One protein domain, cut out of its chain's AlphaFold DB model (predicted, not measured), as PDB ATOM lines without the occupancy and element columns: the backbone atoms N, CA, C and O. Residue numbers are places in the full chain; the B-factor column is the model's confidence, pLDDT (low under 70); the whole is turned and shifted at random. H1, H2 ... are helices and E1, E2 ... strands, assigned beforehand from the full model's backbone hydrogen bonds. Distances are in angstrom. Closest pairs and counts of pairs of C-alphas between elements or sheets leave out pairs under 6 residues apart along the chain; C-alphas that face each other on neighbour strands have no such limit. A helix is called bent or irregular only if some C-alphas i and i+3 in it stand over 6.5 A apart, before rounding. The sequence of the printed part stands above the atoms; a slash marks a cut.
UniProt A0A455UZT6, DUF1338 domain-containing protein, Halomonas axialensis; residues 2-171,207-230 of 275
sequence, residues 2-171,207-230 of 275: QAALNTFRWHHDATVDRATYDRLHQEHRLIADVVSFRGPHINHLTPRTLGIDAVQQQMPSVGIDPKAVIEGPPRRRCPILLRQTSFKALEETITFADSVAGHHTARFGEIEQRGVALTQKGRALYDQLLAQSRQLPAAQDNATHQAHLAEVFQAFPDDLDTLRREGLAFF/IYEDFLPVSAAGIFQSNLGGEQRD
ATOM      1  N   GLN A   2      -0.991  42.968  33.483       71.44
ATOM      2  CA  GLN A   2      -0.970  41.493  33.329       71.44
ATOM      3  C   GLN A   2      -1.327  40.986  31.918       71.44
ATOM      4  O   GLN A   2      -0.685  40.065  31.431       71.44
ATOM      5  N   ALA A   3      -2.293  41.608  31.232       79.25
ATOM      6  CA  ALA A   3      -2.663  41.210  29.869       79.25
ATOM      7  C   ALA A   3      -1.526  41.415  28.844       79.25
ATOM      8  O   ALA A   3      -1.383  40.606  27.937       79.25
ATOM      9  N   ALA A   4      -0.681  42.439  29.023       87.31
ATOM     10  CA  ALA A   4       0.443  42.710  28.125       87.31
ATOM     11  C   ALA A   4       1.545  41.641  28.230       87.31
ATOM     12  O   ALA A   4       2.167  41.302  27.232       87.31
ATOM     13  N   LEU A   5       1.748  41.051  29.416       89.25
ATOM     14  CA  LEU A   5       2.726  39.972  29.610       89.25
ATOM     15  C   LEU A   5       2.387  38.713  28.804       89.25
ATOM     16  O   LEU A   5       3.287  37.955  28.457       89.25
ATOM     17  N   ASN A   6       1.108  38.480  28.499       88.88
ATOM     18  CA  ASN A   6       0.708  37.319  27.705       88.88
ATOM     19  C   ASN A   6       1.164  37.431  26.247       88.88
ATOM     20  O   ASN A   6       1.454  36.404  25.648       88.88
ATOM     21  N   THR A   7       1.298  38.646  25.709       91.94
ATOM     22  CA  THR A   7       1.802  38.877  24.347       91.94
ATOM     23  C   THR A   7       3.249  38.410  24.177       91.94
ATOM     24  O   THR A   7       3.597  37.886  23.126       91.94
ATOM     25  N   PHE A   8       4.078  38.559  25.217       92.06
ATOM     26  CA  PHE A   8       5.515  38.255  25.171       92.06
ATOM     27  C   PHE A   8       5.878  36.897  25.792       92.06
ATOM     28  O   PHE A   8       7.057  36.549  25.915       92.06
ATOM     29  N   ARG A   9       4.875  36.129  26.233       91.38
ATOM     30  CA  ARG A   9       5.086  34.831  26.871       91.38
ATOM     31  C   ARG A   9       5.603  33.825  25.843       91.38
ATOM     32  O   ARG A   9       5.136  33.772  24.712       91.38
ATOM     33  N   TRP A  10       6.549  32.989  26.265       90.00
ATOM     34  CA  TRP A  10       6.979  31.844  25.468       90.00
ATOM     35  C   TRP A  10       5.894  30.771  25.405       90.00
ATOM     36  O   TRP A  10       5.315  30.400  26.431       90.00
ATOM     37  N   HIS A  11       5.657  30.255  24.203       89.94
ATOM     38  CA  HIS A  11       4.741  29.157  23.938       89.94
ATOM     39  C   HIS A  11       5.513  28.039  23.236       89.94
ATOM     40  O   HIS A  11       6.092  28.266  22.182       89.94
ATOM     41  N   HIS A  12       5.504  26.842  23.825       90.94
ATOM     42  CA  HIS A  12       6.204  25.671  23.286       90.94
ATOM     43  C   HIS A  12       5.517  25.075  22.047       90.94
ATOM     44  O   HIS A  12       6.159  24.373  21.271       90.94
ATOM     45  N   ASP A  13       4.227  25.362  21.849       93.25
ATOM     46  CA  ASP A  13       3.479  24.935  20.670       93.25
ATOM     47  C   ASP A  13       3.744  25.883  19.496       93.25
ATOM     48  O   ASP A  13       3.319  27.049  19.514       93.25
ATOM     49  N   ALA A  14       4.398  25.364  18.459       94.44
ATOM     50  CA  ALA A  14       4.507  26.043  17.181       94.44
ATOM     51  C   ALA A  14       3.148  26.056  16.456       94.44
ATOM     52  O   ALA A  14       2.286  25.198  16.650       94.44
ATOM     53  N   THR A  15       2.950  27.050  15.599       96.81
ATOM     54  CA  THR A  15       1.719  27.257  14.819       96.81
ATOM     55  C   THR A  15       1.752  26.565  13.455       96.81
ATOM     56  O   THR A  15       0.759  26.595  12.731       96.81
ATOM     57  N   VAL A  16       2.878  25.935  13.109       96.69
ATOM     58  CA  VAL A  16       3.134  25.277  11.822       96.69
ATOM     59  C   VAL A  16       3.601  23.833  12.026       96.69
ATOM     60  O   VAL A  16       4.062  23.464  13.110       96.69
ATOM     61  N   ASP A  17       3.463  23.005  10.989       97.12
ATOM     62  CA  ASP A  17       4.001  21.641  10.976       97.12
ATOM     63  C   ASP A  17       5.537  21.624  10.860       97.12
ATOM     64  O   ASP A  17       6.178  22.643  10.565       97.12
ATOM     65  N   ARG A  18       6.143  20.452  11.092       96.00
ATOM     66  CA  ARG A  18       7.602  20.304  11.067       96.00
ATOM     67  C   ARG A  18       8.210  20.696   9.719       96.00
ATOM     68  O   ARG A  18       9.228  21.384   9.677       96.00
ATOM     69  N   ALA A  19       7.600  20.253   8.623       96.81
ATOM     70  CA  ALA A  19       8.128  20.476   7.281       96.81
ATOM     71  C   ALA A  19       8.135  21.968   6.908       96.81
ATOM     72  O   ALA A  19       9.084  22.457   6.296       96.81
ATOM     73  N   THR A  20       7.097  22.706   7.303       97.00
ATOM     74  CA  THR A  20       7.001  24.155   7.111       97.00
ATOM     75  C   THR A  20       8.038  24.879   7.957       97.00
ATOM     76  O   THR A  20       8.747  25.735   7.428       97.00
ATOM     77  N   TYR A  21       8.179  24.512   9.234       95.44
ATOM     78  CA  TYR A  21       9.215  25.080  10.097       95.44
ATOM     79  C   TYR A  21      10.616  24.882   9.507       95.44
ATOM     80  O   TYR A  21      11.369  25.847   9.402       95.44
ATOM     81  N   ASP A  22      10.952  23.665   9.065       94.50
ATOM     82  CA  ASP A  22      12.269  23.359   8.499       94.50
ATOM     83  C   ASP A  22      12.551  24.204   7.246       94.50
ATOM     84  O   ASP A  22      13.659  24.712   7.088       94.50
ATOM     85  N   ARG A  23      11.544  24.430   6.389       96.12
ATOM     86  CA  ARG A  23      11.667  25.324   5.225       96.12
ATOM     87  C   ARG A  23      11.923  26.774   5.634       96.12
ATOM     88  O   ARG A  23      12.843  27.390   5.112       96.12
ATOM     89  N   LEU A  24      11.148  27.318   6.576       94.31
ATOM     90  CA  LEU A  24      11.348  28.688   7.070       94.31
ATOM     91  C   LEU A  24      12.724  28.846   7.730       94.31
ATOM     92  O   LEU A  24      13.377  29.874   7.570       94.31
ATOM     93  N   HIS A  25      13.169  27.819   8.454       90.12
ATOM     94  CA  HIS A  25      14.455  27.807   9.138       90.12
ATOM     95  C   HIS A  25      15.630  27.746   8.160       90.12
ATOM     96  O   HIS A  25      16.634  28.420   8.387       90.12
ATOM     97  N   GLN A  26      15.494  26.974   7.074       90.56
ATOM     98  CA  GLN A  26      16.464  26.919   5.976       90.56
ATOM     99  C   GLN A  26      16.587  28.259   5.246       90.56
ATOM    100  O   GLN A  26      17.697  28.636   4.885       90.56
ATOM    101  N   GLU A  27      15.479  28.985   5.060       91.56
ATOM    102  CA  GLU A  27      15.512  30.332   4.480       91.56
ATOM    103  C   GLU A  27      16.225  31.318   5.409       91.56
ATOM    104  O   GLU A  27      17.184  31.982   5.013       91.56
ATOM    105  N   HIS A  28      15.758  31.431   6.658       84.69
ATOM    106  CA  HIS A  28      16.417  32.241   7.674       84.69
ATOM    107  C   HIS A  28      15.871  31.946   9.076       84.69
ATOM    108  O   HIS A  28      14.663  31.998   9.317       84.69
ATOM    109  N   ARG A  29      16.761  31.775  10.061       85.88
ATOM    110  CA  ARG A  29      16.384  31.454  11.453       85.88
ATOM    111  C   ARG A  29      15.376  32.439  12.062       85.88
ATOM    112  O   ARG A  29      14.440  32.005  12.722       85.88
ATOM    113  N   LEU A  30      15.525  33.741  11.787       86.62
ATOM    114  CA  LEU A  30      14.588  34.787  12.239       86.62
ATOM    115  C   LEU A  30      13.185  34.648  11.627       86.62
ATOM    116  O   LEU A  30      12.201  34.966  12.283       86.62
ATOM    117  N   ILE A  31      13.070  34.178  10.380       90.94
ATOM    118  CA  ILE A  31      11.758  33.982   9.750       90.94
ATOM    119  C   ILE A  31      11.021  32.860  10.482       90.94
ATOM    120  O   ILE A  31       9.859  33.027  10.846       90.94
ATOM    121  N   ALA A  32      11.705  31.744  10.748       91.62
ATOM    122  CA  ALA A  32      11.130  30.655  11.531       91.62
ATOM    123  C   ALA A  32      10.717  31.115  12.938       91.62
ATOM    124  O   ALA A  32       9.618  30.782  13.373       91.62
ATOM    125  N   ASP A  33      11.556  31.904  13.612       90.31
ATOM    126  CA  ASP A  33      11.303  32.459  14.948       90.31
ATOM    127  C   ASP A  33      10.064  33.374  15.006       90.31
ATOM    128  O   ASP A  33       9.232  33.256  15.902       90.31
ATOM    129  N   VAL A  34       9.884  34.249  14.013       92.00
ATOM    130  CA  VAL A  34       8.750  35.185  13.982       92.00
ATOM    131  C   VAL A  34       7.452  34.508  13.534       92.00
ATOM    132  O   VAL A  34       6.392  34.772  14.096       92.00
ATOM    133  N   VAL A  35       7.508  33.650  12.510       94.81
ATOM    134  CA  VAL A  35       6.303  33.127  11.836       94.81
ATOM    135  C   VAL A  35       5.746  31.871  12.510       94.81
ATOM    136  O   VAL A  35       4.539  31.636  12.473       94.81
ATOM    137  N   SER A  36       6.602  31.054  13.130       95.06
ATOM    138  CA  SER A  36       6.209  29.718  13.609       95.06
ATOM    139  C   SER A  36       5.596  29.713  15.009       95.06
ATOM    140  O   SER A  36       5.256  28.643  15.506       95.06
ATOM    141  N   PHE A  37       5.462  30.865  15.668       94.00
ATOM    142  CA  PHE A  37       5.010  30.958  17.058       94.00
ATOM    143  C   PHE A  37       3.834  31.924  17.219       94.00
ATOM    144  O   PHE A  37       3.558  32.771  16.376       94.00
ATOM    145  N   ARG A  38       3.105  31.780  18.332       91.44
ATOM    146  CA  ARG A  38       1.837  32.494  18.582       91.44
ATOM    147  C   ARG A  38       1.977  34.007  18.767       91.44
ATOM    148  O   ARG A  38       0.972  34.709  18.710       91.44
ATOM    149  N   GLY A  39       3.175  34.501  19.048       89.81
ATOM    150  CA  GLY A  39       3.400  35.907  19.344       89.81
ATOM    151  C   GLY A  39       4.880  36.251  19.503       89.81
ATOM    152  O   GLY A  39       5.730  35.354  19.465       89.81
ATOM    153  N   PRO A  40       5.181  37.549  19.691       92.25
ATOM    154  CA  PRO A  40       6.538  38.066  19.804       92.25
ATOM    155  C   PRO A  40       7.088  37.771  21.199       92.25
ATOM    156  O   PRO A  40       7.109  38.624  22.084       92.25
ATOM    157  N   HIS A  41       7.485  36.527  21.425       90.75
ATOM    158  CA  HIS A  41       8.099  36.127  22.677       90.75
ATOM    159  C   HIS A  41       9.383  36.933  22.943       90.75
ATOM    160  O   HIS A  41      10.027  37.442  22.026       90.75
ATOM    161  N   ILE A  42       9.772  37.055  24.215       89.69
ATOM    162  CA  ILE A  42      11.007  37.766  24.567       89.69
ATOM    163  C   ILE A  42      12.212  37.041  23.954       89.69
ATOM    164  O   ILE A  42      12.480  35.892  24.320       89.69
ATOM    165  N   ASN A  43      12.933  37.733  23.067       85.56
ATOM    166  CA  ASN A  43      14.186  37.248  22.495       85.56
ATOM    167  C   ASN A  43      15.303  37.244  23.554       85.56
ATOM    168  O   ASN A  43      15.940  36.217  23.772       85.56
ATOM    169  N   HIS A  44      15.468  38.366  24.260       88.56
ATOM    170  CA  HIS A  44      16.388  38.525  25.385       88.56
ATOM    171  C   HIS A  44      15.926  39.649  26.330       88.56
ATOM    172  O   HIS A  44      15.137  40.516  25.955       88.56
ATOM    173  N   LEU A  45      16.421  39.625  27.572       91.62
ATOM    174  CA  LEU A  45      16.360  40.743  28.518       91.62
ATOM    175  C   LEU A  45      17.784  41.060  28.961       91.62
ATOM    176  O   LEU A  45      18.429  40.218  29.586       91.62
ATOM    177  N   THR A  46      18.249  42.263  28.646       94.44
ATOM    178  CA  THR A  46      19.640  42.675  28.854       94.44
ATOM    179  C   THR A  46      19.763  43.487  30.146       94.44
ATOM    180  O   THR A  46      19.208  44.585  30.230       94.44
ATOM    181  N   PRO A  47      20.455  42.992  31.190       96.69
ATOM    182  CA  PRO A  47      20.776  43.808  32.349       96.69
ATOM    183  C   PRO A  47      21.960  44.742  32.058       96.69
ATOM    184  O   PRO A  47      22.839  44.445  31.247       96.69
ATOM    185  N   ARG A  48      22.016  45.858  32.790       98.19
ATOM    186  CA  ARG A  48      23.133  46.807  32.735       98.19
ATOM    187  C   ARG A  48      24.226  46.434  33.739       98.19
ATOM    188  O   ARG A  48      23.950  46.292  34.929       98.19
ATOM    189  N   THR A  49      25.477  46.385  33.286       98.12
ATOM    190  CA  THR A  49      26.680  46.298  34.131       98.12
ATOM    191  C   THR A  49      27.515  47.580  34.071       98.12
ATOM    192  O   THR A  49      27.438  48.354  33.117       98.12
ATOM    193  N   LEU A  50      28.334  47.807  35.101       97.12
ATOM    194  CA  LEU A  50      29.346  48.869  35.127       97.12
ATOM    195  C   LEU A  50      30.702  48.413  34.561       97.12
ATOM    196  O   LEU A  50      31.552  49.253  34.280       97.12
ATOM    197  N   GLY A  51      30.913  47.102  34.402       96.44
ATOM    198  CA  GLY A  51      32.177  46.531  33.934       96.44
ATOM    199  C   GLY A  51      31.959  45.268  33.114       96.44
ATOM    200  O   GLY A  51      32.034  44.163  33.649       96.44
ATOM    201  N   ILE A  52      31.704  45.429  31.814       96.00
ATOM    202  CA  ILE A  52      31.401  44.311  30.913       96.00
ATOM    203  C   ILE A  52      32.564  43.327  30.775       96.00
ATOM    204  O   ILE A  52      32.321  42.127  30.739       96.00
ATOM    205  N   ASP A  53      33.816  43.801  30.800       93.31
ATOM    206  CA  ASP A  53      34.988  42.920  30.712       93.31
ATOM    207  C   ASP A  53      35.063  41.976  31.927       93.31
ATOM    208  O   ASP A  53      35.310  40.782  31.781       93.31
ATOM    209  N   ALA A  54      34.793  42.497  33.130       94.50
ATOM    210  CA  ALA A  54      34.789  41.699  34.354       94.50
ATOM    211  C   ALA A  54      33.637  40.686  34.359       94.50
ATOM    212  O   ALA A  54      33.830  39.538  34.753       94.50
ATOM    213  N   VAL A  55      32.454  41.091  33.883       95.19
ATOM    214  CA  VAL A  55      31.312  40.177  33.759       95.19
ATOM    215  C   VAL A  55      31.611  39.073  32.744       95.19
ATOM    216  O   VAL A  55      31.443  37.904  33.080       95.19
ATOM    217  N   GLN A  56      32.111  39.405  31.548       91.88
ATOM    218  CA  GLN A  56      32.442  38.416  30.514       91.88
ATOM    219  C   GLN A  56      33.474  37.394  31.023       91.88
ATOM    220  O   GLN A  56      33.305  36.197  30.811       91.88
ATOM    221  N   GLN A  57      34.500  37.839  31.758       91.69
ATOM    222  CA  GLN A  57      35.500  36.949  32.366       91.69
ATOM    223  C   GLN A  57      34.907  35.998  33.418       91.69
ATOM    224  O   GLN A  57      35.401  34.885  33.587       91.69
ATOM    225  N   GLN A  58      33.864  36.422  34.137       94.75
ATOM    226  CA  GLN A  58      33.231  35.628  35.191       94.75
ATOM    227  C   GLN A  58      32.144  34.681  34.674       94.75
ATOM    228  O   GLN A  58      31.881  33.672  35.331       94.75
ATOM    229  N   MET A  59      31.535  34.962  33.519       94.38
ATOM    230  CA  MET A  59      30.447  34.161  32.945       94.38
ATOM    231  C   MET A  59      30.731  32.640  32.930       94.38
ATOM    232  O   MET A  59      29.884  31.895  33.437       94.38
ATOM    233  N   PRO A  60      31.915  32.148  32.500       93.00
ATOM    234  CA  PRO A  60      32.195  30.708  32.499       93.00
ATOM    235  C   PRO A  60      32.146  30.061  33.889       93.00
ATOM    236  O   PRO A  60      31.728  28.913  34.022       93.00
ATOM    237  N   SER A  61      32.513  30.797  34.945       95.12
ATOM    238  CA  SER A  61      32.509  30.279  36.326       95.12
ATOM    239  C   SER A  61      31.105  29.990  36.868       95.12
ATOM    240  O   SER A  61      30.959  29.232  37.825       95.12
ATOM    241  N   VAL A  62      30.076  30.560  36.237       93.31
ATOM    242  CA  VAL A  62      28.657  30.350  36.560       93.31
ATOM    243  C   VAL A  62      27.911  29.596  35.452       93.31
ATOM    244  O   VAL A  62      26.685  29.586  35.431       93.31
ATOM    245  N   GLY A  63      28.642  28.942  34.540       90.44
ATOM    246  CA  GLY A  63      28.067  28.101  33.489       90.44
ATOM    247  C   GLY A  63      27.505  28.861  32.285       90.44
ATOM    248  O   GLY A  63      26.726  28.291  31.526       90.44
ATOM    249  N   ILE A  64      27.880  30.130  32.102       90.44
ATOM    250  CA  ILE A  64      27.511  30.930  30.931       90.44
ATOM    251  C   ILE A  64      28.701  30.969  29.970       90.44
ATOM    252  O   ILE A  64      29.790  31.377  30.361       90.44
ATOM    253  N   ASP A  65      28.487  30.578  28.715       87.69
ATOM    254  CA  ASP A  65      29.503  30.648  27.660       87.69
ATOM    255  C   ASP A  65      29.291  31.908  26.796       87.69
ATOM    256  O   ASP A  65      28.393  31.920  25.940       87.69
ATOM    257  N   PRO A  66      30.028  33.010  27.051       84.88
ATOM    258  CA  PRO A  66      29.911  34.220  26.255       84.88
ATOM    259  C   PRO A  66      30.486  34.036  24.862       84.88
ATOM    260  O   PRO A  66      31.505  33.379  24.654       84.88
ATOM    261  N   LYS A  67      29.912  34.759  23.904       82.56
ATOM    262  CA  LYS A  67      30.618  35.040  22.663       82.56
ATOM    263  C   LYS A  67      31.930  35.739  22.977       82.56
ATOM    264  O   LYS A  67      32.006  36.591  23.862       82.56
ATOM    265  N   ALA A  68      32.955  35.396  22.201       73.12
ATOM    266  CA  ALA A  68      34.279  35.963  22.388       73.12
ATOM    267  C   ALA A  68      34.239  37.493  22.259       73.12
ATOM    268  O   ALA A  68      34.757  38.189  23.126       73.12
ATOM    269  N   VAL A  69      33.604  38.019  21.209       85.44
ATOM    270  CA  VAL A  69      33.679  39.443  20.857       85.44
ATOM    271  C   VAL A  69      32.729  40.301  21.701       85.44
ATOM    272  O   VAL A  69      31.541  39.995  21.828       85.44
ATOM    273  N   ILE A  70      33.264  41.393  22.259       89.94
ATOM    274  CA  ILE A  70      32.479  42.516  22.794       89.94
ATOM    275  C   ILE A  70      32.311  43.558  21.690       89.94
ATOM    276  O   ILE A  70      33.295  44.023  21.117       89.94
ATOM    277  N   GLU A  71      31.072  43.952  21.433       90.31
ATOM    278  CA  GLU A  71      30.720  44.975  20.453       90.31
ATOM    279  C   GLU A  71      30.743  46.379  21.043       90.31
ATOM    280  O   GLU A  71      30.672  46.559  22.261       90.31
ATOM    281  N   GLY A  72      30.781  47.374  20.157       92.75
ATOM    282  CA  GLY A  72      30.888  48.782  20.516       92.75
ATOM    283  C   GLY A  72      32.343  49.262  20.584       92.75
ATOM    284  O   GLY A  72      33.235  48.629  20.014       92.75
ATOM    285  N   PRO A  73      32.609  50.401  21.247       95.12
ATOM    286  CA  PRO A  73      33.966  50.906  21.416       95.12
ATOM    287  C   PRO A  73      34.818  49.954  22.276       95.12
ATOM    288  O   PRO A  73      34.280  49.142  23.039       95.12
ATOM    289  N   PRO A  74      36.156  50.087  22.235       95.94
ATOM    290  CA  PRO A  74      37.020  49.374  23.168       95.94
ATOM    291  C   PRO A  74      36.779  49.840  24.610       95.94
ATOM    292  O   PRO A  74      36.022  50.776  24.884       95.94
ATOM    293  N   ARG A  75      37.453  49.199  25.566       96.44
ATOM    294  CA  ARG A  75      37.468  49.663  26.956       96.44
ATOM    295  C   ARG A  75      38.033  51.088  27.051       96.44
ATOM    296  O   ARG A  75      39.071  51.389  26.469       96.44
ATOM    297  N   ARG A  76      37.361  51.943  27.827       97.56
ATOM    298  CA  ARG A  76      37.659  53.376  27.997       97.56
ATOM    299  C   ARG A  76      37.477  53.809  29.449       97.56
ATOM    300  O   ARG A  76      36.698  53.179  30.170       97.56
ATOM    301  N   ARG A  77      38.158  54.878  29.873       97.50
ATOM    302  CA  ARG A  77      37.914  55.526  31.176       97.50
ATOM    303  C   ARG A  77      36.579  56.260  31.189       97.50
ATOM    304  O   ARG A  77      35.877  56.207  32.193       97.50
ATOM    305  N   CYS A  78      36.232  56.889  30.068       97.88
ATOM    306  CA  CYS A  78      34.949  57.527  29.809       97.88
ATOM    307  C   CYS A  78      34.223  56.705  28.732       97.88
ATOM    308  O   CYS A  78      34.428  56.941  27.537       97.88
ATOM    309  N   PRO A  79      33.425  55.684  29.113       98.25
ATOM    310  CA  PRO A  79      32.703  54.867  28.145       98.25
ATOM    311  C   PRO A  79      31.777  55.735  27.292       98.25
ATOM    312  O   PRO A  79      31.108  56.619  27.823       98.25
ATOM    313  N   ILE A  80      31.708  55.453  25.993       98.38
ATOM    314  CA  ILE A  80      30.837  56.128  25.020       98.38
ATOM    315  C   ILE A  80      29.840  55.120  24.446       98.38
ATOM    316  O   ILE A  80      30.163  53.936  24.360       98.38
ATOM    317  N   LEU A  81      28.650  55.578  24.054       98.00
ATOM    318  CA  LEU A  81      27.569  54.726  23.539       98.00
ATOM    319  C   LEU A  81      27.298  53.539  24.477       98.00
ATOM    320  O   LEU A  81      27.017  53.737  25.658       98.00
ATOM    321  N   LEU A  82      27.401  52.306  23.983       97.88
ATOM    322  CA  LEU A  82      27.349  51.105  24.803       97.88
ATOM    323  C   LEU A  82      28.336  50.055  24.301       97.88
ATOM    324  O   LEU A  82      28.729  50.060  23.135       97.88
ATOM    325  N   ARG A  83      28.704  49.142  25.198       95.94
ATOM    326  CA  ARG A  83      29.398  47.891  24.883       95.94
ATOM    327  C   ARG A  83      28.487  46.724  25.225       95.94
ATOM    328  O   ARG A  83      27.831  46.778  26.264       95.94
ATOM    329  N   GLN A  84      28.470  45.682  24.403       94.38
ATOM    330  CA  GLN A  84      27.574  44.536  24.594       94.38
ATOM    331  C   GLN A  84      28.214  43.216  24.156       94.38
ATOM    332  O   GLN A  84      29.105  43.195  23.309       94.38
ATOM    333  N   THR A  85      27.765  42.106  24.736       91.31
ATOM    334  CA  THR A  85      28.090  40.751  24.266       91.31
ATOM    335  C   THR A  85      26.926  39.810  24.562       91.31
ATOM    336  O   THR A  85      26.127  40.072  25.465       91.31
ATOM    337  N   SER A  86      26.820  38.718  23.806       90.12
ATOM    338  CA  SER A  86      25.754  37.725  23.955       90.12
ATOM    339  C   SER A  86      26.294  36.355  24.358       90.12
ATOM    340  O   SER A  86      27.493  36.097  24.292       90.12
ATOM    341  N   PHE A  87      25.411  35.463  24.791       87.19
ATOM    342  CA  PHE A  87      25.731  34.085  25.163       87.19
ATOM    343  C   PHE A  87      24.578  33.149  24.799       87.19
ATOM    344  O   PHE A  87      23.422  33.575  24.724       87.19
ATOM    345  N   LYS A  88      24.860  31.858  24.576       80.56
ATOM    346  CA  LYS A  88      23.786  30.861  24.407       80.56
ATOM    347  C   LYS A  88      23.094  30.689  25.762       80.56
ATOM    348  O   LYS A  88      23.746  30.291  26.722       80.56
ATOM    349  N   ALA A  89      21.799  31.004  25.849       73.75
ATOM    350  CA  ALA A  89      21.063  30.907  27.109       73.75
ATOM    351  C   ALA A  89      20.313  29.578  27.233       73.75
ATOM    352  O   ALA A  89      20.523  28.854  28.202       73.75
ATOM    353  N   LEU A  90      19.455  29.239  26.265       78.00
ATOM    354  CA  LEU A  90      18.661  28.013  26.338       78.00
ATOM    355  C   LEU A  90      18.311  27.457  24.956       78.00
ATOM    356  O   LEU A  90      18.081  28.201  24.001       78.00
ATOM    357  N   GLU A  91      18.236  26.133  24.876       80.44
ATOM    358  CA  GLU A  91      17.604  25.414  23.775       80.44
ATOM    359  C   GLU A  91      16.269  24.874  24.283       80.44
ATOM    360  O   GLU A  91      16.223  24.198  25.309       80.44
ATOM    361  N   GLU A  92      15.180  25.239  23.614       83.56
ATOM    362  CA  GLU A  92      13.822  24.963  24.083       83.56
ATOM    363  C   GLU A  92      13.241  23.780  23.307       83.56
ATOM    364  O   GLU A  92      13.334  23.718  22.076       83.56
ATOM    365  N   THR A  93      12.603  22.850  24.015       89.75
ATOM    366  CA  THR A  93      11.788  21.812  23.378       89.75
ATOM    367  C   THR A  93      10.482  22.432  22.888       89.75
ATOM    368  O   THR A  93       9.805  23.140  23.636       89.75
ATOM    369  N   ILE A  94      10.122  22.151  21.637       93.31
ATOM    370  CA  ILE A  94       8.883  22.624  21.014       93.31
ATOM    371  C   ILE A  94       8.056  21.459  20.475       93.31
ATOM    372  O   ILE A  94       8.591  20.390  20.169       93.31
ATOM    373  N   THR A  95       6.757  21.690  20.324       95.75
ATOM    374  CA  THR A  95       5.822  20.765  19.677       95.75
ATOM    375  C   THR A  95       5.273  21.429  18.422       95.75
ATOM    376  O   THR A  95       4.756  22.543  18.483       95.75
ATOM    377  N   PHE A  96       5.392  20.764  17.277       96.06
ATOM    378  CA  PHE A  96       4.837  21.243  16.013       96.06
ATOM    379  C   PHE A  96       3.329  20.989  15.919       96.06
ATOM    380  O   PHE A  96       2.773  20.170  16.655       96.06
ATOM    381  N   ALA A  97       2.650  21.665  14.989       95.19
ATOM    382  CA  ALA A  97       1.201  21.533  14.809       95.19
ATOM    383  C   ALA A  97       0.758  20.106  14.412       95.19
ATOM    384  O   ALA A  97      -0.376  19.709  14.678       95.19
ATOM    385  N   ASP A  98       1.661  19.316  13.827       95.62
ATOM    386  CA  ASP A  98       1.501  17.890  13.510       95.62
ATOM    387  C   ASP A  98       1.863  16.959  14.691       95.62
ATOM    388  O   ASP A  98       1.980  15.747  14.521       95.62
ATOM    389  N   SER A  99       1.998  17.509  15.906       92.94
ATOM    390  CA  SER A  99       2.339  16.809  17.160       92.94
ATOM    391  C   SER A  99       3.731  16.167  17.190       92.94
ATOM    392  O   SER A  99       4.023  15.347  18.064       92.94
ATOM    393  N   VAL A 100       4.613  16.541  16.264       93.50
ATOM    394  CA  VAL A 100       6.012  16.107  16.263       93.50
ATOM    395  C   VAL A 100       6.798  16.939  17.281       93.50
ATOM    396  O   VAL A 100       6.671  18.161  17.333       93.50
ATOM    397  N   ALA A 101       7.635  16.289  18.090       93.00
ATOM    398  CA  ALA A 101       8.556  16.983  18.987       93.00
ATOM    399  C   ALA A 101       9.776  17.527  18.218       93.00
ATOM    400  O   ALA A 101      10.290  16.891  17.293       93.00
ATOM    401  N   GLY A 102      10.269  18.692  18.629       90.44
ATOM    402  CA  GLY A 102      11.437  19.345  18.051       90.44
ATOM    403  C   GLY A 102      12.197  20.204  19.050       90.44
ATOM    404  O   GLY A 102      11.875  20.253  20.235       90.44
ATOM    405  N   HIS A 103      13.210  20.899  18.540       86.94
ATOM    406  CA  HIS A 103      14.007  21.848  19.306       86.94
ATOM    407  C   HIS A 103      14.061  23.177  18.567       86.94
ATOM    408  O   HIS A 103      14.154  23.217  17.336       86.94
ATOM    409  N   HIS A 104      14.028  24.261  19.330       82.62
ATOM    410  CA  HIS A 104      14.190  25.607  18.819       82.62
ATOM    411  C   HIS A 104      15.291  26.327  19.591       82.62
ATOM    412  O   HIS A 104      15.266  26.436  20.817       82.62
ATOM    413  N   THR A 105      16.279  26.827  18.851       69.88
ATOM    414  CA  THR A 105      17.364  27.642  19.401       69.88
ATOM    415  C   THR A 105      17.153  29.089  18.968       69.88
ATOM    416  O   THR A 105      17.608  29.472  17.885       69.88
ATOM    417  N   ALA A 106      16.487  29.883  19.808       61.81
ATOM    418  CA  ALA A 106      16.354  31.335  19.613       61.81
ATOM    419  C   ALA A 106      16.748  32.178  20.827       61.81
ATOM    420  O   ALA A 106      16.899  33.391  20.702       61.81
ATOM    421  N   ARG A 107      16.955  31.565  21.997       71.38
ATOM    422  CA  ARG A 107      17.190  32.314  23.230       71.38
ATOM    423  C   ARG A 107      18.672  32.522  23.469       71.38
ATOM    424  O   ARG A 107      19.386  31.641  23.955       71.38
ATOM    425  N   PHE A 108      19.111  33.721  23.123       80.25
ATOM    426  CA  PHE A 108      20.400  34.251  23.528       80.25
ATOM    427  C   PHE A 108      20.195  35.130  24.755       80.25
ATOM    428  O   PHE A 108      19.186  35.816  24.881       80.25
ATOM    429  N   GLY A 109      21.134  35.072  25.686       88.62
ATOM    430  CA  GLY A 109      21.247  36.093  26.712       88.62
ATOM    431  C   GLY A 109      22.169  37.196  26.220       88.62
ATOM    432  O   GLY A 109      22.995  36.973  25.332       88.62
ATOM    433  N   GLU A 110      22.039  38.376  26.803       92.88
ATOM    434  CA  GLU A 110      22.870  39.526  26.478       92.88
ATOM    435  C   GLU A 110      23.219  40.286  27.758       92.88
ATOM    436  O   GLU A 110      22.492  40.220  28.752       92.88
ATOM    437  N   ILE A 111      24.351  40.982  27.745       95.06
ATOM    438  CA  ILE A 111      24.773  41.920  28.784       95.06
ATOM    439  C   ILE A 111      25.250  43.211  28.119       95.06
ATOM    440  O   ILE A 111      25.935  43.158  27.096       95.06
ATOM    441  N   GLU A 112      24.958  44.361  28.728       97.25
ATOM    442  CA  GLU A 112      25.401  45.657  28.210       97.25
ATOM    443  C   GLU A 112      26.034  46.554  29.284       97.25
ATOM    444  O   GLU A 112      25.663  46.541  30.460       97.25
ATOM    445  N   GLN A 113      26.976  47.393  28.863       98.44
ATOM    446  CA  GLN A 113      27.523  48.505  29.632       98.44
ATOM    447  C   GLN A 113      27.259  49.804  28.872       98.44
ATOM    448  O   GLN A 113      27.819  50.019  27.800       98.44
ATOM    449  N   ARG A 114      26.448  50.690  29.454       98.56
ATOM    450  CA  ARG A 114      26.082  51.988  28.864       98.56
ATOM    451  C   ARG A 114      27.006  53.108  29.336       98.56
ATOM    452  O   ARG A 114      27.166  53.306  30.546       98.56
ATOM    453  N   GLY A 115      27.585  53.813  28.370       98.44
ATOM    454  CA  GLY A 115      28.415  55.002  28.516       98.44
ATOM    455  C   GLY A 115      27.659  56.295  28.223       98.44
ATOM    456  O   GLY A 115      26.439  56.353  28.371       98.44
ATOM    457  N   VAL A 116      28.392  57.339  27.831       98.62
ATOM    458  CA  VAL A 116      27.839  58.656  27.502       98.62
ATOM    459  C   VAL A 116      27.244  58.695  26.088       98.62
ATOM    460  O   VAL A 116      27.806  58.119  25.151       98.62
ATOM    461  N   ALA A 117      26.119  59.391  25.931       98.62
ATOM    462  CA  ALA A 117      25.510  59.690  24.641       98.62
ATOM    463  C   ALA A 117      26.396  60.649  23.830       98.62
ATOM    464  O   ALA A 117      26.912  61.638  24.359       98.62
ATOM    465  N   LEU A 118      26.566  60.364  22.539       98.62
ATOM    466  CA  LEU A 118      27.397  61.167  21.641       98.62
ATOM    467  C   LEU A 118      26.562  62.183  20.866       98.62
ATOM    468  O   LEU A 118      25.450  61.881  20.438       98.62
ATOM    469  N   THR A 119      27.140  63.358  20.627       98.62
ATOM    470  CA  THR A 119      26.597  64.330  19.667       98.62
ATOM    471  C   THR A 119      26.733  63.799  18.240       98.62
ATOM    472  O   THR A 119      27.423  62.806  17.997       98.62
ATOM    473  N   GLN A 120      26.167  64.500  17.254       97.56
ATOM    474  CA  GLN A 120      26.407  64.165  15.847       97.56
ATOM    475  C   GLN A 120      27.907  64.172  15.494       97.56
ATOM    476  O   GLN A 120      28.381  63.275  14.797       97.56
ATOM    477  N   LYS A 121      28.675  65.134  16.028       98.44
ATOM    478  CA  LYS A 121      30.134  65.210  15.846       98.44
ATOM    479  C   LYS A 121      30.840  64.011  16.484       98.44
ATOM    480  O   LYS A 121      31.684  63.388  15.843       98.44
ATOM    481  N   GLY A 122      30.481  63.663  17.721       98.31
ATOM    482  CA  GLY A 122      31.043  62.496  18.404       98.31
ATOM    483  C   GLY A 122      30.713  61.189  17.693       98.31
ATOM    484  O   GLY A 122      31.580  60.331  17.545       98.31
ATOM    485  N   ARG A 123      29.483  61.053  17.191       96.94
ATOM    486  CA  ARG A 123      29.045  59.887  16.422       96.94
ATOM    487  C   ARG A 123      29.804  59.753  15.104       96.94
ATOM    488  O   ARG A 123      30.274  58.663  14.805       96.94
ATOM    489  N   ALA A 124      29.998  60.848  14.372       96.06
ATOM    490  CA  ALA A 124      30.791  60.846  13.145       96.06
ATOM    491  C   ALA A 124      32.246  60.414  13.399       96.06
ATOM    492  O   ALA A 124      32.783  59.598  12.650       96.06
ATOM    493  N   LEU A 125      32.867  60.899  14.484       97.75
ATOM    494  CA  LEU A 125      34.204  60.455  14.885       97.75
ATOM    495  C   LEU A 125      34.213  58.965  15.252       97.75
ATOM    496  O   LEU A 125      35.085  58.230  14.798       97.75
ATOM    497  N   TYR A 126      33.233  58.502  16.031       96.81
ATOM    498  CA  TYR A 126      33.087  57.087  16.377       96.81
ATOM    499  C   TYR A 126      32.988  56.206  15.122       96.81
ATOM    500  O   TYR A 126      33.738  55.239  14.994       96.81
ATOM    501  N   ASP A 127      32.106  56.558  14.184       92.75
ATOM    502  CA  ASP A 127      31.876  55.788  12.960       92.75
ATOM    503  C   ASP A 127      33.128  55.781  12.064       92.75
ATOM    504  O   ASP A 127      33.494  54.734  11.525       92.75
ATOM    505  N   GLN A 128      33.843  56.909  11.966       94.88
ATOM    506  CA  GLN A 128      35.119  56.996  11.253       94.88
ATOM    507  C   GLN A 128      36.168  56.043  11.847       94.88
ATOM    508  O   GLN A 128      36.809  55.294  11.108       94.88
ATOM    509  N   LEU A 129      36.355  56.054  13.168       95.75
ATOM    510  CA  LEU A 129      37.344  55.206  13.843       95.75
ATOM    511  C   LEU A 129      36.955  53.726  13.783       95.75
ATOM    512  O   LEU A 129      37.800  52.859  13.561       95.75
ATOM    513  N   LEU A 130      35.661  53.421  13.887       91.62
ATOM    514  CA  LEU A 130      35.163  52.067  13.688       91.62
ATOM    515  C   LEU A 130      35.430  51.584  12.254       91.62
ATOM    516  O   LEU A 130      35.909  50.466  12.075       91.62
ATOM    517  N   ALA A 131      35.194  52.417  11.240       90.19
ATOM    518  CA  ALA A 131      35.507  52.086   9.851       90.19
ATOM    519  C   ALA A 131      37.014  51.867   9.629       90.19
ATOM    520  O   ALA A 131      37.395  50.916   8.950       90.19
ATOM    521  N   GLN A 132      37.871  52.687  10.246       92.31
ATOM    522  CA  GLN A 132      39.328  52.518  10.199       92.31
ATOM    523  C   GLN A 132      39.773  51.189  10.824       92.31
ATOM    524  O   GLN A 132      40.560  50.466  10.220       92.31
ATOM    525  N   SER A 133      39.218  50.812  11.980       89.88
ATOM    526  CA  SER A 133      39.543  49.534  12.631       89.88
ATOM    527  C   SER A 133      39.197  48.303  11.783       89.88
ATOM    528  O   SER A 133      39.857  47.276  11.903       89.88
ATOM    529  N   ARG A 134      38.211  48.403  10.881       86.38
ATOM    530  CA  ARG A 134      37.823  47.317   9.958       86.38
ATOM    531  C   ARG A 134      38.788  47.123   8.800       86.38
ATOM    532  O   ARG A 134      38.734  46.086   8.154       86.38
ATOM    533  N   GLN A 135      39.641  48.109   8.531       88.31
ATOM    534  CA  GLN A 135      40.701  47.995   7.529       88.31
ATOM    535  C   GLN A 135      41.920  47.232   8.068       88.31
ATOM    536  O   GLN A 135      42.803  46.860   7.296       88.31
ATOM    537  N   LEU A 136      41.987  47.001   9.385       87.44
ATOM    538  CA  LEU A 136      43.023  46.174   9.995       87.44
ATOM    539  C   LEU A 136      42.763  44.685   9.709       87.44
ATOM    540  O   LEU A 136      41.615  44.292   9.482       87.44
ATOM    541  N   PRO A 137      43.806  43.831   9.734       87.69
ATOM    542  CA  PRO A 137      43.643  42.394   9.546       87.69
ATOM    543  C   PRO A 137      42.588  41.806  10.486       87.69
ATOM    544  O   PRO A 137      42.492  42.201  11.653       87.69
ATOM    545  N   ALA A 138      41.825  40.834   9.980       82.69
ATOM    546  CA  ALA A 138      40.809  40.143  10.763       82.69
ATOM    547  C   ALA A 138      41.419  39.588  12.060       82.69
ATOM    548  O   ALA A 138      42.400  38.840  12.038       82.69
ATOM    549  N   ALA A 139      40.840  39.981  13.194       82.12
ATOM    550  CA  ALA A 139      41.279  39.516  14.498       82.12
ATOM    551  C   ALA A 139      40.949  38.027  14.675       82.12
ATOM    552  O   ALA A 139      39.851  37.585  14.344       82.12
ATOM    553  N   GLN A 140      41.899  37.265  15.218       78.94
ATOM    554  CA  GLN A 140      41.727  35.828  15.465       78.94
ATOM    555  C   GLN A 140      40.932  35.540  16.745       78.94
ATOM    556  O   GLN A 140      40.320  34.483  16.872       78.94
ATOM    557  N   ASP A 141      40.934  36.484  17.686       81.75
ATOM    558  CA  ASP A 141      40.237  36.403  18.963       81.75
ATOM    559  C   ASP A 141      39.778  37.794  19.442       81.75
ATOM    560  O   ASP A 141      40.092  38.831  18.848       81.75
ATOM    561  N   ASN A 142      39.016  37.824  20.539       80.31
ATOM    562  CA  ASN A 142      38.545  39.078  21.128       80.31
ATOM    563  C   ASN A 142      39.686  39.949  21.658       80.31
ATOM    564  O   ASN A 142      39.591  41.168  21.590       80.31
ATOM    565  N   ALA A 143      40.761  39.353  22.177       86.19
ATOM    566  CA  ALA A 143      41.882  40.117  22.714       86.19
ATOM    567  C   ALA A 143      42.540  40.965  21.613       86.19
ATOM    568  O   ALA A 143      42.718  42.171  21.781       86.19
ATOM    569  N   THR A 144      42.803  40.356  20.458       88.81
ATOM    570  CA  THR A 144      43.339  41.014  19.262       88.81
ATOM    571  C   THR A 144      42.346  42.033  18.706       88.81
ATOM    572  O   THR A 144      42.729  43.153  18.376       88.81
ATOM    573  N   HIS A 145      41.052  41.690  18.665       87.31
ATOM    574  CA  HIS A 145      40.002  42.605  18.212       87.31
ATOM    575  C   HIS A 145      39.931  43.876  19.073       87.31
ATOM    576  O   HIS A 145      39.945  44.989  18.549       87.31
ATOM    577  N   GLN A 146      39.909  43.717  20.399       90.38
ATOM    578  CA  GLN A 146      39.896  44.837  21.337       90.38
ATOM    579  C   GLN A 146      41.206  45.631  21.288       90.38
ATOM    580  O   GLN A 146      41.158  46.845  21.452       90.38
ATOM    581  N   ALA A 147      42.355  44.993  21.034       92.00
ATOM    582  CA  ALA A 147      43.635  45.686  20.873       92.00
ATOM    583  C   ALA A 147      43.654  46.579  19.620       92.00
ATOM    584  O   ALA A 147      43.999  47.753  19.722       92.00
ATOM    585  N   HIS A 148      43.203  46.061  18.472       92.75
ATOM    586  CA  HIS A 148      43.054  46.833  17.232       92.75
ATOM    587  C   HIS A 148      42.100  48.019  17.414       92.75
ATOM    588  O   HIS A 148      42.419  49.150  17.045       92.75
ATOM    589  N   LEU A 149      40.934  47.779  18.028       93.69
ATOM    590  CA  LEU A 149      40.000  48.851  18.362       93.69
ATOM    591  C   LEU A 149      40.645  49.877  19.295       93.69
ATOM    592  O   LEU A 149      40.528  51.072  19.047       93.69
ATOM    593  N   ALA A 150      41.329  49.432  20.351       95.69
ATOM    594  CA  ALA A 150      41.968  50.310  21.325       95.69
ATOM    595  C   ALA A 150      43.035  51.202  20.688       95.69
ATOM    596  O   ALA A 150      43.095  52.374  21.042       95.69
ATOM    597  N   GLU A 151      43.832  50.683  19.752       96.00
ATOM    598  CA  GLU A 151      44.831  51.455  19.007       96.00
ATOM    599  C   GLU A 151      44.179  52.571  18.183       96.00
ATOM    600  O   GLU A 151      44.525  53.741  18.339       96.00
ATOM    601  N   VAL A 152      43.171  52.240  17.373       97.19
ATOM    602  CA  VAL A 152      42.490  53.223  16.515       97.19
ATOM    603  C   VAL A 152      41.716  54.258  17.345       97.19
ATOM    604  O   VAL A 152      41.744  55.453  17.055       97.19
ATOM    605  N   PHE A 153      41.063  53.833  18.430       98.00
ATOM    606  CA  PHE A 153      40.280  54.713  19.303       98.00
ATOM    607  C   PHE A 153      41.112  55.581  20.258       98.00
ATOM    608  O   PHE A 153      40.521  56.364  21.010       98.00
ATOM    609  N   GLN A 154      42.450  55.522  20.208       97.62
ATOM    610  CA  GLN A 154      43.302  56.534  20.854       97.62
ATOM    611  C   GLN A 154      43.011  57.941  20.315       97.62
ATOM    612  O   GLN A 154      43.153  58.917  21.046       97.62
ATOM    613  N   ALA A 155      42.546  58.042  19.066       97.81
ATOM    614  CA  ALA A 155      42.123  59.296  18.448       97.81
ATOM    615  C   ALA A 155      40.789  59.850  18.996       97.81
ATOM    616  O   ALA A 155      40.403  60.961  18.643       97.81
ATOM    617  N   PHE A 156      40.074  59.103  19.846       98.56
ATOM    618  CA  PHE A 156      38.872  59.584  20.530       98.56
ATOM    619  C   PHE A 156      39.241  60.028  21.960       98.56
ATOM    620  O   PHE A 156      39.707  59.178  22.730       98.56
ATOM    621  N   PRO A 157      38.997  61.289  22.373       98.50
ATOM    622  CA  PRO A 157      39.343  61.779  23.714       98.50
ATOM    623  C   PRO A 157      38.721  60.955  24.850       98.50
ATOM    624  O   PRO A 157      37.533  60.639  24.820       98.50
ATOM    625  N   ASP A 158      39.516  60.566  25.850       98.44
ATOM    626  CA  ASP A 158      39.097  59.674  26.951       98.44
ATOM    627  C   ASP A 158      39.067  60.385  28.316       98.44
ATOM    628  O   ASP A 158      39.428  59.828  29.359       98.44
ATOM    629  N   ASP A 159      38.671  61.653  28.297       97.75
ATOM    630  CA  ASP A 159      38.450  62.510  29.457       97.75
ATOM    631  C   ASP A 159      37.173  63.341  29.260       97.75
ATOM    632  O   ASP A 159      36.881  63.815  28.161       97.75
ATOM    633  N   LEU A 160      36.370  63.471  30.321       97.25
ATOM    634  CA  LEU A 160      35.045  64.092  30.236       97.25
ATOM    635  C   LEU A 160      35.112  65.567  29.825       97.25
ATOM    636  O   LEU A 160      34.247  66.020  29.079       97.25
ATOM    637  N   ASP A 161      36.143  66.291  30.260       96.19
ATOM    638  CA  ASP A 161      36.280  67.721  29.982       96.19
ATOM    639  C   ASP A 161      36.529  67.983  28.497       96.19
ATOM    640  O   ASP A 161      35.849  68.813  27.895       96.19
ATOM    641  N   THR A 162      37.430  67.229  27.864       97.81
ATOM    642  CA  THR A 162      37.673  67.342  26.421       97.81
ATOM    643  C   THR A 162      36.463  66.872  25.622       97.81
ATOM    644  O   THR A 162      36.079  67.542  24.664       97.81
ATOM    645  N   LEU A 163      35.792  65.790  26.041       98.38
ATOM    646  CA  LEU A 163      34.547  65.345  25.400       98.38
ATOM    647  C   LEU A 163      33.460  66.425  25.409       98.38
ATOM    648  O   LEU A 163      32.744  66.579  24.417       98.38
ATOM    649  N   ARG A 164      33.340  67.172  26.512       97.50
ATOM    650  CA  ARG A 164      32.393  68.280  26.654       97.50
ATOM    651  C   ARG A 164      32.812  69.486  25.819       97.50
ATOM    652  O   ARG A 164      32.034  69.935  24.981       97.50
ATOM    653  N   ARG A 165      34.038  69.976  26.016       96.25
ATOM    654  CA  ARG A 165      34.577  71.182  25.369       96.25
ATOM    655  C   ARG A 165      34.615  71.059  23.849       96.25
ATOM    656  O   ARG A 165      34.327  72.014  23.138       96.25
ATOM    657  N   GLU A 166      34.935  69.877  23.331       97.38
ATOM    658  CA  GLU A 166      34.929  69.626  21.888       97.38
ATOM    659  C   GLU A 166      33.540  69.284  21.330       97.38
ATOM    660  O   GLU A 166      33.412  69.046  20.124       97.38
ATOM    661  N   GLY A 167      32.500  69.252  22.170       97.69
ATOM    662  CA  GLY A 167      31.130  68.950  21.764       97.69
ATOM    663  C   GLY A 167      30.983  67.544  21.184       97.69
ATOM    664  O   GLY A 167      30.287  67.365  20.187       97.69
ATOM    665  N   LEU A 168      31.674  66.553  21.753       98.69
ATOM    666  CA  LEU A 168      31.641  65.155  21.306       98.69
ATOM    667  C   LEU A 168      30.577  64.332  22.041       98.69
ATOM    668  O   LEU A 168      30.069  63.358  21.492       98.69
ATOM    669  N   ALA A 169      30.212  64.723  23.259       98.69
ATOM    670  CA  ALA A 169      29.231  64.018  24.076       98.69
ATOM    671  C   ALA A 169      28.243  64.978  24.745       98.69
ATOM    672  O   ALA A 169      28.512  66.174  24.864       98.69
ATOM    673  N   PHE A 170      27.100  64.445  25.172       98.81
ATOM    674  CA  PHE A 170      26.065  65.206  25.868       98.81
ATOM    675  C   PHE A 170      26.259  65.197  27.385       98.81
ATOM    676  O   PHE A 170      26.602  64.173  27.981       98.81
ATOM    677  N   PHE A 171      25.971  66.333  28.020       98.69
ATOM    678  CA  PHE A 171      26.122  66.535  29.460       98.69
ATOM    679  C   PHE A 171      24.889  67.197  30.075       98.69
ATOM    680  O   PHE A 171      24.302  68.113  29.505       98.69
ATOM    681  N   ILE A 207      23.776  59.491  30.114       98.44
ATOM    682  CA  ILE A 207      23.831  58.074  29.746       98.44
ATOM    683  C   ILE A 207      23.177  57.877  28.372       98.44
ATOM    684  O   ILE A 207      22.155  58.487  28.068       98.44
ATOM    685  N   TYR A 208      23.786  57.032  27.543       98.50
ATOM    686  CA  TYR A 208      23.224  56.612  26.268       98.50
ATOM    687  C   TYR A 208      22.104  55.587  26.477       98.50
ATOM    688  O   TYR A 208      22.343  54.489  26.987       98.50
ATOM    689  N   GLU A 209      20.892  55.941  26.066       97.81
ATOM    690  CA  GLU A 209      19.657  55.166  26.255       97.81
ATOM    691  C   GLU A 209      19.219  54.392  25.000       97.81
ATOM    692  O   GLU A 209      18.254  53.634  25.054       97.81
ATOM    693  N   ASP A 210      19.935  54.537  23.883       96.06
ATOM    694  CA  ASP A 210      19.591  53.887  22.613       96.06
ATOM    695  C   ASP A 210      20.466  52.643  22.362       96.06
ATOM    696  O   ASP A 210      21.006  52.048  23.300       96.06
ATOM    697  N   PHE A 211      20.594  52.220  21.101       94.06
ATOM    698  CA  PHE A 211      21.313  51.012  20.687       94.06
ATOM    699  C   PHE A 211      22.417  51.328  19.679       94.06
ATOM    700  O   PHE A 211      22.339  52.306  18.937       94.06
ATOM    701  N   LEU A 212      23.443  50.471  19.614       89.12
ATOM    702  CA  LEU A 212      24.477  50.590  18.587       89.12
ATOM    703  C   LEU A 212      23.856  50.588  17.177       89.12
ATOM    704  O   LEU A 212      22.902  49.846  16.929       89.12
ATOM    705  N   PRO A 213      24.398  51.371  16.224       75.81
ATOM    706  CA  PRO A 213      23.973  51.267  14.833       75.81
ATOM    707  C   PRO A 213      24.191  49.859  14.289       75.81
ATOM    708  O   PRO A 213      25.098  49.156  14.728       75.81
ATOM    709  N   VAL A 214      23.454  49.507  13.232       69.12
ATOM    710  CA  VAL A 214      23.635  48.248  12.483       69.12
ATOM    711  C   VAL A 214      25.094  48.029  12.091       69.12
ATOM    712  O   VAL A 214      25.581  46.905  12.150       69.12
ATOM    713  N   SER A 215      25.814  49.103  11.748       56.47
ATOM    714  CA  SER A 215      27.239  49.018  11.447       56.47
ATOM    715  C   SER A 215      28.013  48.390  12.602       56.47
ATOM    716  O   SER A 215      28.866  47.562  12.327       56.47
ATOM    717  N   ALA A 216      27.711  48.719  13.859       55.81
ATOM    718  CA  ALA A 216      28.409  48.272  15.063       55.81
ATOM    719  C   ALA A 216      27.753  47.077  15.790       55.81
ATOM    720  O   ALA A 216      28.375  46.540  16.704       55.81
ATOM    721  N   ALA A 217      26.543  46.667  15.394       58.38
ATOM    722  CA  ALA A 217      25.778  45.581  16.010       58.38
ATOM    723  C   ALA A 217      25.866  44.278  15.185       58.38
ATOM    724  O   ALA A 217      24.991  43.965  14.373       58.38
ATOM    725  N   GLY A 218      26.929  43.498  15.385       58.66
ATOM    726  CA  GLY A 218      27.140  42.184  14.762       58.66
ATOM    727  C   GLY A 218      26.466  41.016  15.504       58.66
ATOM    728  O   GLY A 218      26.383  39.904  14.966       58.66
ATOM    729  N   ILE A 219      25.942  41.235  16.716       57.88
ATOM    730  CA  ILE A 219      25.322  40.205  17.557       57.88
ATOM    731  C   ILE A 219      24.089  39.653  16.857       57.88
ATOM    732  O   ILE A 219      23.878  38.443  16.876       57.88
ATOM    733  N   PHE A 220      23.331  40.501  16.156       63.53
ATOM    734  CA  PHE A 220      22.153  40.066  15.413       63.53
ATOM    735  C   PHE A 220      22.527  39.071  14.305       63.53
ATOM    736  O   PHE A 220      22.032  37.946  14.289       63.53
ATOM    737  N   GLN A 221      23.480  39.427  13.438       60.50
ATOM    738  CA  GLN A 221      23.930  38.559  12.341       60.50
ATOM    739  C   GLN A 221      24.569  37.262  12.861       60.50
ATOM    740  O   GLN A 221      24.239  36.164  12.408       60.50
ATOM    741  N   SER A 222      25.426  37.374  13.876       54.25
ATOM    742  CA  SER A 222      26.140  36.228  14.439       54.25
ATOM    743  C   SER A 222      25.260  35.325  15.316       54.25
ATOM    744  O   SER A 222      25.592  34.158  15.507       54.25
ATOM    745  N   ASN A 223      24.161  35.814  15.902       54.81
ATOM    746  CA  ASN A 223      23.168  34.968  16.591       54.81
ATOM    747  C   ASN A 223      22.356  34.143  15.575       54.81
ATOM    748  O   ASN A 223      21.927  33.025  15.869       54.81
ATOM    749  N   LEU A 224      22.186  34.677  14.364       58.12
ATOM    750  CA  LEU A 224      21.395  34.088  13.286       58.12
ATOM    751  C   LEU A 224      22.202  33.173  12.351       58.12
ATOM    752  O   LEU A 224      21.611  32.524  11.493       58.12
ATOM    753  N   GLY A 225      23.519  33.052  12.552       51.94
ATOM    754  CA  GLY A 225      24.387  32.160  11.772       51.94
ATOM    755  C   GLY A 225      24.587  32.584  10.313       51.94
ATOM    756  O   GLY A 225      24.925  31.737   9.493       51.94
ATOM    757  N   GLY A 226      24.342  33.857   9.981       47.09
ATOM    758  CA  GLY A 226      24.510  34.382   8.624       47.09
ATOM    759  C   GLY A 226      25.939  34.851   8.330       47.09
ATOM    760  O   GLY A 226      26.621  35.363   9.218       47.09
ATOM    761  N   GLU A 227      26.369  34.711   7.073       41.91
ATOM    762  CA  GLU A 227      27.540  35.412   6.524       41.91
ATOM    763  C   GLU A 227      27.255  36.922   6.389       41.91
ATOM    764  O   GLU A 227      26.095  37.331   6.257       41.91
ATOM    765  N   GLN A 228      28.309  37.752   6.435       43.28
ATOM    766  CA  GLN A 228      28.223  39.211   6.269       43.28
ATOM    767  C   GLN A 228      27.443  39.556   4.991       43.28
ATOM    768  O   GLN A 228      27.895  39.266   3.886       43.28
ATOM    769  N   ARG A 229      26.269  40.182   5.136       43.75
ATOM    770  CA  ARG A 229      25.544  40.798   4.018       43.75
ATOM    771  C   ARG A 229      25.837  42.294   3.967       43.75
ATOM    772  O   ARG A 229      25.869  42.953   5.008       43.75
ATOM    773  N   ASP A 230      26.032  42.772   2.741       41.66
ATOM    774  CA  ASP A 230      26.386  44.142   2.381       41.66
ATOM    775  C   ASP A 230      25.374  45.204   2.843       41.66
ATOM    776  O   ASP A 230      24.209  44.934   3.143       41.66
TER     777      ASP A 230
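AT A GLANCE: This is residues 2 to 171 and 207 to 230 of the 275 residues of the protein "DUF1338 domain-containing protein" of Halomonas axialensis (UniProt A0A455UZT6). A long two-stranded hairpin, E1 and E2, makes the long axis, with small helix pairs toward its two ends: H2 and H3 near its turn, H5 and H6 near its open end. H4 lies on one side of this ribbon and the short H8 on the other. The printed part has 194 residues, with eight named helices and two strands in the order H1 H2 H3 H4 E1 E2 H5 H6 H7 H8; the sheet E1 - E2 is antiparallel and the class is mixed, helices and strands. It is only just compact, close to loose, with a radius of gyration of the C-alphas of 19.6 A and spans of 63 by 42 by 36 A.

HOW THE PARTS SIT: H1, residues 2 to 7, is apart from the other named elements. H2, residues 18 to 27, and H3, residues 29 to 35, touch at a steep tilt of 52 degrees, opposite ways; their closest C-alphas, of Leu 24 and Ala 32, are 4.9 A apart. E1, residues 82 to 95, and E2, residues 101 to 114, form a hairpin, antiparallel at 163 degrees; N 83 and O 113, at 2.9 A, and N 94 and O 102, at 2.9 A, are within hydrogen-bond range. The closest C-alphas of H3 and E2, of Asp 33 and Ala 106, are 7.0 A apart. H4, residues 52 to 62, comes closest to E2 with the C-alphas of Ile 52 and Gln 113, 5.9 A apart. H5, residues 120 to 133, touches H6, residues 142 to 155, with residues 129 to 133 alone, at a steep tilt of 48 degrees, opposite ways; their closest C-alphas, of Ser 133 and Leu 149, are 5.8 A apart. H7, residues 160 to 165, is apart from H5, but only just, at 8.3 A. H8, residues 219 to 223, comes closest to E1 with the C-alphas of Ile 219 and Ser 86, 6.9 A apart. Every O i to N i+4 pair is within hydrogen-bond range in H2, H3, H5, H7 and H8, against 4 of 7 in H4, 9 of 10 in H6 and 0 of 2 in H1, where 3 of 3 O i to N i+3 pairs are.

IN THESE COORDINATES: H1 begins at C-alpha 2, (-0.970, 41.493, 33.329). E1 is 37.6 A long and E2 40.4 A, ending at C-alpha 114, (26.082, 51.988, 28.864). H2 measures 14.4 A, H4 15.3 A, H5 19.9 A and H6 20.7 A. H4 is irregular: C-alphas 57 and 60 are 7.1 A apart. H8 ends at C-alpha 223, (23.168, 34.968, 16.591).

THE WHOLE: The C-alphas farthest apart, of Asp 98 and Arg 165, are 63.8 A apart. Residues 172 to 206 are not printed, and C-alphas 171 and 207 are 8.8 A apart across this cut. The links H3 to H4 and H4 to E1 are long. The mean pLDDT of the printed part is 88.7, and residues 105 to 106 and 214 to 230 are under 70.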